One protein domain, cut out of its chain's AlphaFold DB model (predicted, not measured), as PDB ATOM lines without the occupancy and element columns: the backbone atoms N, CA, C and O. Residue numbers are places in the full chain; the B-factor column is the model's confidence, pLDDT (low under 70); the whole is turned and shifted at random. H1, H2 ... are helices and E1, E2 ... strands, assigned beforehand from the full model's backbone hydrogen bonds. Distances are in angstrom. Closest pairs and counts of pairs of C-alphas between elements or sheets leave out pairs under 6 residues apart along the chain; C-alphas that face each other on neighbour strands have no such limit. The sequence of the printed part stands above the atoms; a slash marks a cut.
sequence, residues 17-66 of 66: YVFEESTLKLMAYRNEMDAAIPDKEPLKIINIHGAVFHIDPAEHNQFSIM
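What this domain is: This is residues 17 to 66 of the 66 residues of an uncharacterized protein of Schistosoma mattheei (UniProt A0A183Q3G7). With little regular structure, this is a small three-stranded antiparallel sheet, order E1, E2, E3, with a one-turn helix grazing it and a long tail, residues 48 to 66, that leaves E3 and folds back on itself as a loop. The 50 printed residues hold E1, E2, H1 and E3 in chain order, class mixed, with 17 residues in named elements. The whole is loose, radius of gyration of the C-alphas 12.9 A, and elongated, spanning 38 by 23 by 15 A.

Where its parts are: E2, residues 25 to 29, measures 13.0 A; E1 is residues 17 to 20, 9.9 A, from C-alpha 17 at (92.174, 117.611, 153.532). E3, residues 44 to 47, measures 10.0 A and ends at (89.567, 116.259, 141.224). H1 is residues 32 to 35, 5.1 A.

How they stand to each other: E1 and E2 form a hairpin at 149 degrees, N 18 to O 27 2.9 A. E2 and E3 are antiparallel at 166 degrees, N 26 to O 46 2.8 A. H1 only grazes the sheet; the closest C-alphas of E2 and H1, Tyr 29 and Ala 35, are 5.8 A apart. H1 is too short for an O i to N i+4 pair; its one O i to N i+3 pair is within range. Residues 53 to 54 pair antiparallel with 64 to 65.

The domain as a whole: The farthest C-alphas, Pro 38 and Ala 58, are 39.1 A apart. The printed part has no cut, no link is long, and no printed residue is under 70.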
ATOM      1  N   TYR A  17      91.932 117.809 154.958       96.44
ATOM      2  CA  TYR A  17      92.174 117.611 153.532       96.44
ATOM      3  C   TYR A  17      93.545 116.982 153.302       96.44
ATOM      4  O   TYR A  17      94.540 117.452 153.847       96.44
ATOM      5  N   VAL A  18      93.586 115.945 152.471       96.50
ATOM      6  CA  VAL A  18      94.812 115.293 152.001       96.50
ATOM      7  C   VAL A  18      94.913 115.512 150.499       96.50
ATOM      8  O   VAL A  18      93.941 115.284 149.777       96.50
ATOM      9  N   PHE A  19      96.071 115.965 150.032       96.38
ATOM     10  CA  PHE A  19      96.349 116.135 148.611       96.38
ATOM     11  C   PHE A  19      97.149 114.939 148.084       96.38
ATOM     12  O   PHE A  19      98.218 114.633 148.604       96.38
ATOM     13  N   GLU A  20      96.622 114.263 147.064       95.19
ATOM     14  CA  GLU A  20      97.310 113.201 146.330       95.19
ATOM     15  C   GLU A  20      97.864 113.771 145.019       95.19
ATOM     16  O   GLU A  20      97.124 114.010 144.059       95.19
ATOM     17  N   GLU A  21      99.178 113.997 144.983       94.19
ATOM     18  CA  GLU A  21      99.861 114.672 143.871       94.19
ATOM     19  C   GLU A  21      99.795 113.890 142.554       94.19
ATOM     20  O   GLU A  21      99.615 114.482 141.491       94.19
ATOM     21  N   SER A  22      99.895 112.559 142.607       95.44
ATOM     22  CA  SER A  22      99.944 111.700 141.414       95.44
ATOM     23  C   SER A  22      98.651 111.725 140.601       95.44
ATOM     24  O   SER A  22      98.682 111.577 139.379       95.44
ATOM     25  N   THR A  23      97.514 111.909 141.269       95.25
ATOM     26  CA  THR A  23      96.187 111.905 140.644       95.25
ATOM     27  C   THR A  23      95.533 113.286 140.630       95.25
ATOM     28  O   THR A  23      94.444 113.429 140.069       95.25
ATOM     29  N   LEU A  24      96.186 114.288 141.230       95.56
ATOM     30  CA  LEU A  24      95.663 115.636 141.456       95.56
ATOM     31  C   LEU A  24      94.284 115.623 142.129       95.56
ATOM     32  O   LEU A  24      93.344 116.294 141.692       95.56
ATOM     33  N   LYS A  25      94.155 114.844 143.207       96.62
ATOM     34  CA  LYS A  25      92.916 114.741 143.988       96.62
ATOM     35  C   LYS A  25      93.083 115.317 145.383       96.62
ATOM     36  O   LYS A  25      94.063 115.054 146.074       96.62
ATOM     37  N   LEU A  26      92.070 116.049 145.826       96.81
ATOM     38  CA  LEU A  26      91.904 116.477 147.207       96.81
ATOM     39  C   LEU A  26      90.871 115.569 147.888       96.81
ATOM     40  O   LEU A  26      89.712 115.505 147.470       96.81
ATOM     41  N   MET A  27      91.275 114.870 148.940       97.38
ATOM     42  CA  MET A  27      90.424 113.972 149.721       97.38
ATOM     43  C   MET A  27      90.058 114.632 151.046       97.38
ATOM     44  O   MET A  27      90.930 115.142 151.741       97.38
ATOM     45  N   ALA A  28      88.773 114.634 151.402       97.19
ATOM     46  CA  ALA A  28      88.281 115.253 152.630       97.19
ATOM     47  C   ALA A  28      87.861 114.197 153.655       97.19
ATOM     48  O   ALA A  28      86.966 113.394 153.393       97.19
ATOM     49  N   TYR A  29      88.428 114.264 154.849       97.81
ATOM     50  CA  TYR A  29      88.095 113.434 156.005       97.81
ATOM     51  C   TYR A  29      87.470 114.288 157.107       97.81
ATOM     52  O   TYR A  29      87.552 115.519 157.093       97.81
ATOM     53  N   ARG A  30      86.818 113.649 158.083       96.12
ATOM     54  CA  ARG A  30      86.221 114.374 159.215       96.12
ATOM     55  C   ARG A  30      87.293 115.069 160.055       96.12
ATOM     56  O   ARG A  30      87.080 116.184 160.520       96.12
ATOM     57  N   ASN A  31      88.410 114.389 160.270       96.81
ATOM     58  CA  ASN A  31      89.537 114.825 161.082       96.81
ATOM     59  C   ASN A  31      90.805 114.065 160.650       96.81
ATOM     60  O   ASN A  31      90.753 113.207 159.770       96.81
ATOM     61  N   GLU A  32      91.930 114.400 161.275       96.81
ATOM     62  CA  GLU A  32      93.238 113.792 161.016       96.81
ATOM     63  C   GLU A  32      93.283 112.292 161.348       96.81
ATOM     64  O   GLU A  32      93.843 111.512 160.584       96.81
ATOM     65  N   MET A  33      92.628 111.867 162.436       97.00
ATOM     66  CA  MET A  33      92.594 110.459 162.854       97.00
ATOM     67  C   MET A  33      91.927 109.570 161.804       97.00
ATOM     68  O   MET A  33      92.431 108.492 161.506       97.00
ATOM     69  N   ASP A  34      90.822 110.031 161.212       96.81
ATOM     70  CA  ASP A  34      90.134 109.319 160.135       96.81
ATOM     71  C   ASP A  34      91.032 109.186 158.895       96.81
ATOM     72  O   ASP A  34      91.015 108.145 158.245       96.81
ATOM     73  N   ALA A  35      91.822 110.216 158.576       95.12
ATOM     74  CA  ALA A  35      92.742 110.200 157.437       95.12
ATOM     75  C   ALA A  35      93.949 109.266 157.646       95.12
ATOM     76  O   ALA A  35      94.551 108.821 156.673       95.12
ATOM     77  N   ALA A  36      94.303 108.969 158.899       94.88
ATOM     78  CA  ALA A  36      95.408 108.079 159.244       94.88
ATOM     79  C   ALA A  36      95.033 106.583 159.207       94.88
ATOM     80  O   ALA A  36      95.920 105.734 159.286       94.88
ATOM     81  N   ILE A  37      93.741 106.241 159.113       96.38
ATOM     82  CA  ILE A  37      93.286 104.849 159.020       96.38
ATOM     83  C   ILE A  37      93.552 104.336 157.593       96.38
ATOM     84  O   ILE A  37      92.998 104.900 156.645       96.38
ATOM     85  N   PRO A  38      94.339 103.257 157.419       93.25
ATOM     86  CA  PRO A  38      94.556 102.653 156.106       93.25
ATOM     87  C   PRO A  38      93.232 102.278 155.435       93.25
ATOM     88  O   PRO A  38      92.316 101.788 156.096       93.25
ATOM     89  N   ASP A  39      93.129 102.536 154.131       91.88
ATOM     90  CA  ASP A  39      91.959 102.227 153.294       91.88
ATOM     91  C   ASP A  39      90.635 102.869 153.753       91.88
ATOM     92  O   ASP A  39      89.550 102.497 153.296       91.88
ATOM     93  N   LYS A  40      90.686 103.870 154.642       95.19
ATOM     94  CA  LYS A  40      89.498 104.629 155.024       95.19
ATOM     95  C   LYS A  40      89.012 105.466 153.846       95.19
ATOM     96  O   LYS A  40      89.714 106.351 153.357       95.19
ATOM     97  N   GLU A  41      87.763 105.242 153.452       96.69
ATOM     98  CA  GLU A  41      87.135 106.056 152.416       96.69
ATOM     99  C   GLU A  41      86.953 107.516 152.876       96.69
ATOM    100  O   GLU A  41      86.452 107.765 153.986       96.69
ATOM    101  N   PRO A  42      87.324 108.498 152.037       97.25
ATOM    102  CA  PRO A  42      87.102 109.905 152.324       97.25
ATOM    103  C   PRO A  42      85.619 110.270 152.207       97.25
ATOM    104  O   PRO A  42      84.853 109.689 151.443       97.25
ATOM    105  N   LEU A  43      85.215 111.321 152.917       96.69
ATOM    106  CA  LEU A  43      83.865 111.883 152.823       96.69
ATOM    107  C   LEU A  43      83.599 112.504 151.449       96.69
ATOM    108  O   LEU A  43      82.448 112.568 151.010       96.69
ATOM    109  N   LYS A  44      84.647 113.042 150.815       95.00
ATOM    110  CA  LYS A  44      84.605 113.652 149.483       95.00
ATOM    111  C   LYS A  44      85.943 113.474 148.782       95.00
ATOM    112  O   LYS A  44      86.987 113.555 149.423       95.00
ATOM    113  N   ILE A  45      85.885 113.337 147.465       96.44
ATOM    114  CA  ILE A  45      87.042 113.379 146.573       96.44
ATOM    115  C   ILE A  45      86.784 114.496 145.567       96.44
ATOM    116  O   ILE A  45      85.730 114.522 144.930       96.44
ATOM    117  N   ILE A  46      87.724 115.428 145.450       95.12
ATOM    118  CA  ILE A  46      87.668 116.558 144.522       95.12
ATOM    119  C   ILE A  46      88.832 116.392 143.552       95.12
ATOM    120  O   ILE A  46      89.984 116.381 143.972       95.12
ATOM    121  N   ASN A  47      88.541 116.239 142.263       95.44
ATOM    122  CA  ASN A  47      89.567 116.259 141.224       95.44
ATOM    123  C   ASN A  47      89.891 117.719 140.889       95.44
ATOM    124  O   ASN A  47      88.978 118.467 140.544       95.44
ATOM    125  N   ILE A  48      91.159 118.111 141.004       95.62
ATOM    126  CA  ILE A  48      91.620 119.480 140.735       95.62
ATOM    127  C   ILE A  48      92.489 119.574 139.474       95.62
ATOM    128  O   ILE A  48      93.181 120.567 139.256       95.62
ATOM    129  N   HIS A  49      92.465 118.551 138.618       95.62
ATOM    130  CA  HIS A  49      93.162 118.578 137.339       95.62
ATOM    131  C   HIS A  49      92.628 119.712 136.446       95.62
ATOM    132  O   HIS A  49      91.480 119.685 136.005       95.62
ATOM    133  N   GLY A  50      93.490 120.685 136.138       93.81
ATOM    134  CA  GLY A  50      93.130 121.867 135.347       93.81
ATOM    135  C   GLY A  50      92.331 122.928 136.111       93.81
ATOM    136  O   GLY A  50      91.863 123.875 135.486       93.81
ATOM    137  N   ALA A  51      92.179 122.782 137.431       94.69
ATOM    138  CA  ALA A  51      91.488 123.761 138.260       94.69
ATOM    139  C   ALA A  51      92.301 125.054 138.420       94.69
ATOM    140  O   ALA A  51      93.537 125.047 138.377       94.69
ATOM    141  N   VAL A  52      91.603 126.163 138.657       94.62
ATOM    142  CA  VAL A  52      92.215 127.479 138.890       94.62
ATOM    143  C   VAL A  52      92.082 127.864 140.357       94.62
ATOM    144  O   VAL A  52      90.999 127.802 140.937       94.62
ATOM    145  N   PHE A  53      93.187 128.313 140.951       93.44
ATOM    146  CA  PHE A  53      93.205 128.847 142.310       93.44
ATOM    147  C   PHE A  53      93.004 130.360 142.283       93.44
ATOM    148  O   PHE A  53      93.740 131.081 141.609       93.44
ATOM    149  N   HIS A  54      92.024 130.840 143.041       95.69
ATOM    150  CA  HIS A  54      91.772 132.262 143.235       95.69
ATOM    151  C   HIS A  54      91.979 132.640 144.702       95.69
ATOM    152  O   HIS A  54      91.433 131.992 145.594       95.69
ATOM    153  N   ILE A  55      92.760 133.692 144.939       94.44
ATOM    154  CA  ILE A  55      93.049 134.241 146.266       94.44
ATOM    155  C   ILE A  55      92.550 135.684 146.257       94.44
ATOM    156  O   ILE A  55      93.031 136.479 145.448       94.44
ATOM    157  N   ASP A  56      91.600 136.011 147.134       92.25
ATOM    158  CA  ASP A  56      91.128 137.384 147.321       92.25
ATOM    159  C   ASP A  56      92.021 138.086 148.361       92.25
ATOM    160  O   ASP A  56      92.053 137.656 149.516       92.25
ATOM    161  N   PRO A  57      92.752 139.161 148.007       91.25
ATOM    162  CA  PRO A  57      93.585 139.899 148.956       91.25
ATOM    163  C   PRO A  57      92.813 140.528 150.126       91.25
ATOM    164  O   PRO A  57      93.432 140.875 151.134       91.25
ATOM    165  N   ALA A  58      91.496 140.717 150.000       93.75
ATOM    166  CA  ALA A  58      90.650 141.263 151.056       93.75
ATOM    167  C   ALA A  58      90.248 140.213 152.110       93.75
ATOM    168  O   ALA A  58      89.850 140.584 153.217       93.75
ATOM    169  N   GLU A  59      90.364 138.917 151.800       89.81
ATOM    170  CA  GLU A  59      89.975 137.826 152.691       89.81
ATOM    171  C   GLU A  59      91.205 137.116 153.275       89.81
ATOM    172  O   GLU A  59      92.037 136.534 152.578       89.81
ATOM    173  N   HIS A  60      91.328 137.127 154.601       91.38
ATOM    174  CA  HIS A  60      92.450 136.474 155.270       91.38
ATOM    175  C   HIS A  60      92.293 134.951 155.287       91.38
ATOM    176  O   HIS A  60      91.289 134.425 155.765       91.38
ATOM    177  N   ASN A  61      93.350 134.241 154.876       90.75
ATOM    178  CA  ASN A  61      93.448 132.776 154.919       90.75
ATOM    179  C   ASN A  61      92.356 132.049 154.116       90.75
ATOM    180  O   ASN A  61      91.950 130.943 154.480       90.75
ATOM    181  N   GLN A  62      91.894 132.662 153.026       92.50
ATOM    182  CA  GLN A  62      90.874 132.102 152.153       92.50
ATOM    183  C   GLN A  62      91.381 132.015 150.713       92.50
ATOM    184  O   GLN A  62      92.084 132.889 150.216       92.50
ATOM    185  N   PHE A  63      91.016 130.926 150.044       94.12
ATOM    186  CA  PHE A  63      91.190 130.755 148.611       94.12
ATOM    187  C   PHE A  63      90.046 129.898 148.066       94.12
ATOM    188  O   PHE A  63      89.410 129.140 148.804       94.12
ATOM    189  N   SER A  64      89.793 130.019 146.769       92.31
ATOM    190  CA  SER A  64      88.801 129.233 146.037       92.31
ATOM    191  C   SER A  64      89.478 128.382 144.969       92.31
ATOM    192  O   SER A  64      90.474 128.797 144.379       92.31
ATOM    193  N   ILE A  65      88.917 127.200 144.719       93.12
ATOM    194  CA  ILE A  65      89.298 126.308 143.620       93.12
ATOM    195  C   ILE A  65      88.108 126.269 142.656       93.12
ATOM    196  O   ILE A  65      87.003 125.932 143.094       93.12
ATOM    197  N   MET A  66      88.319 126.654 141.394       83.88
ATOM    198  CA  MET A  66      87.303 126.691 140.329       83.88
ATOM    199  C   MET A  66      87.571 125.651 139.249       83.88
ATOM    200  O   MET A  66      88.762 125.465 138.906       83.88
TER     201      MET A  66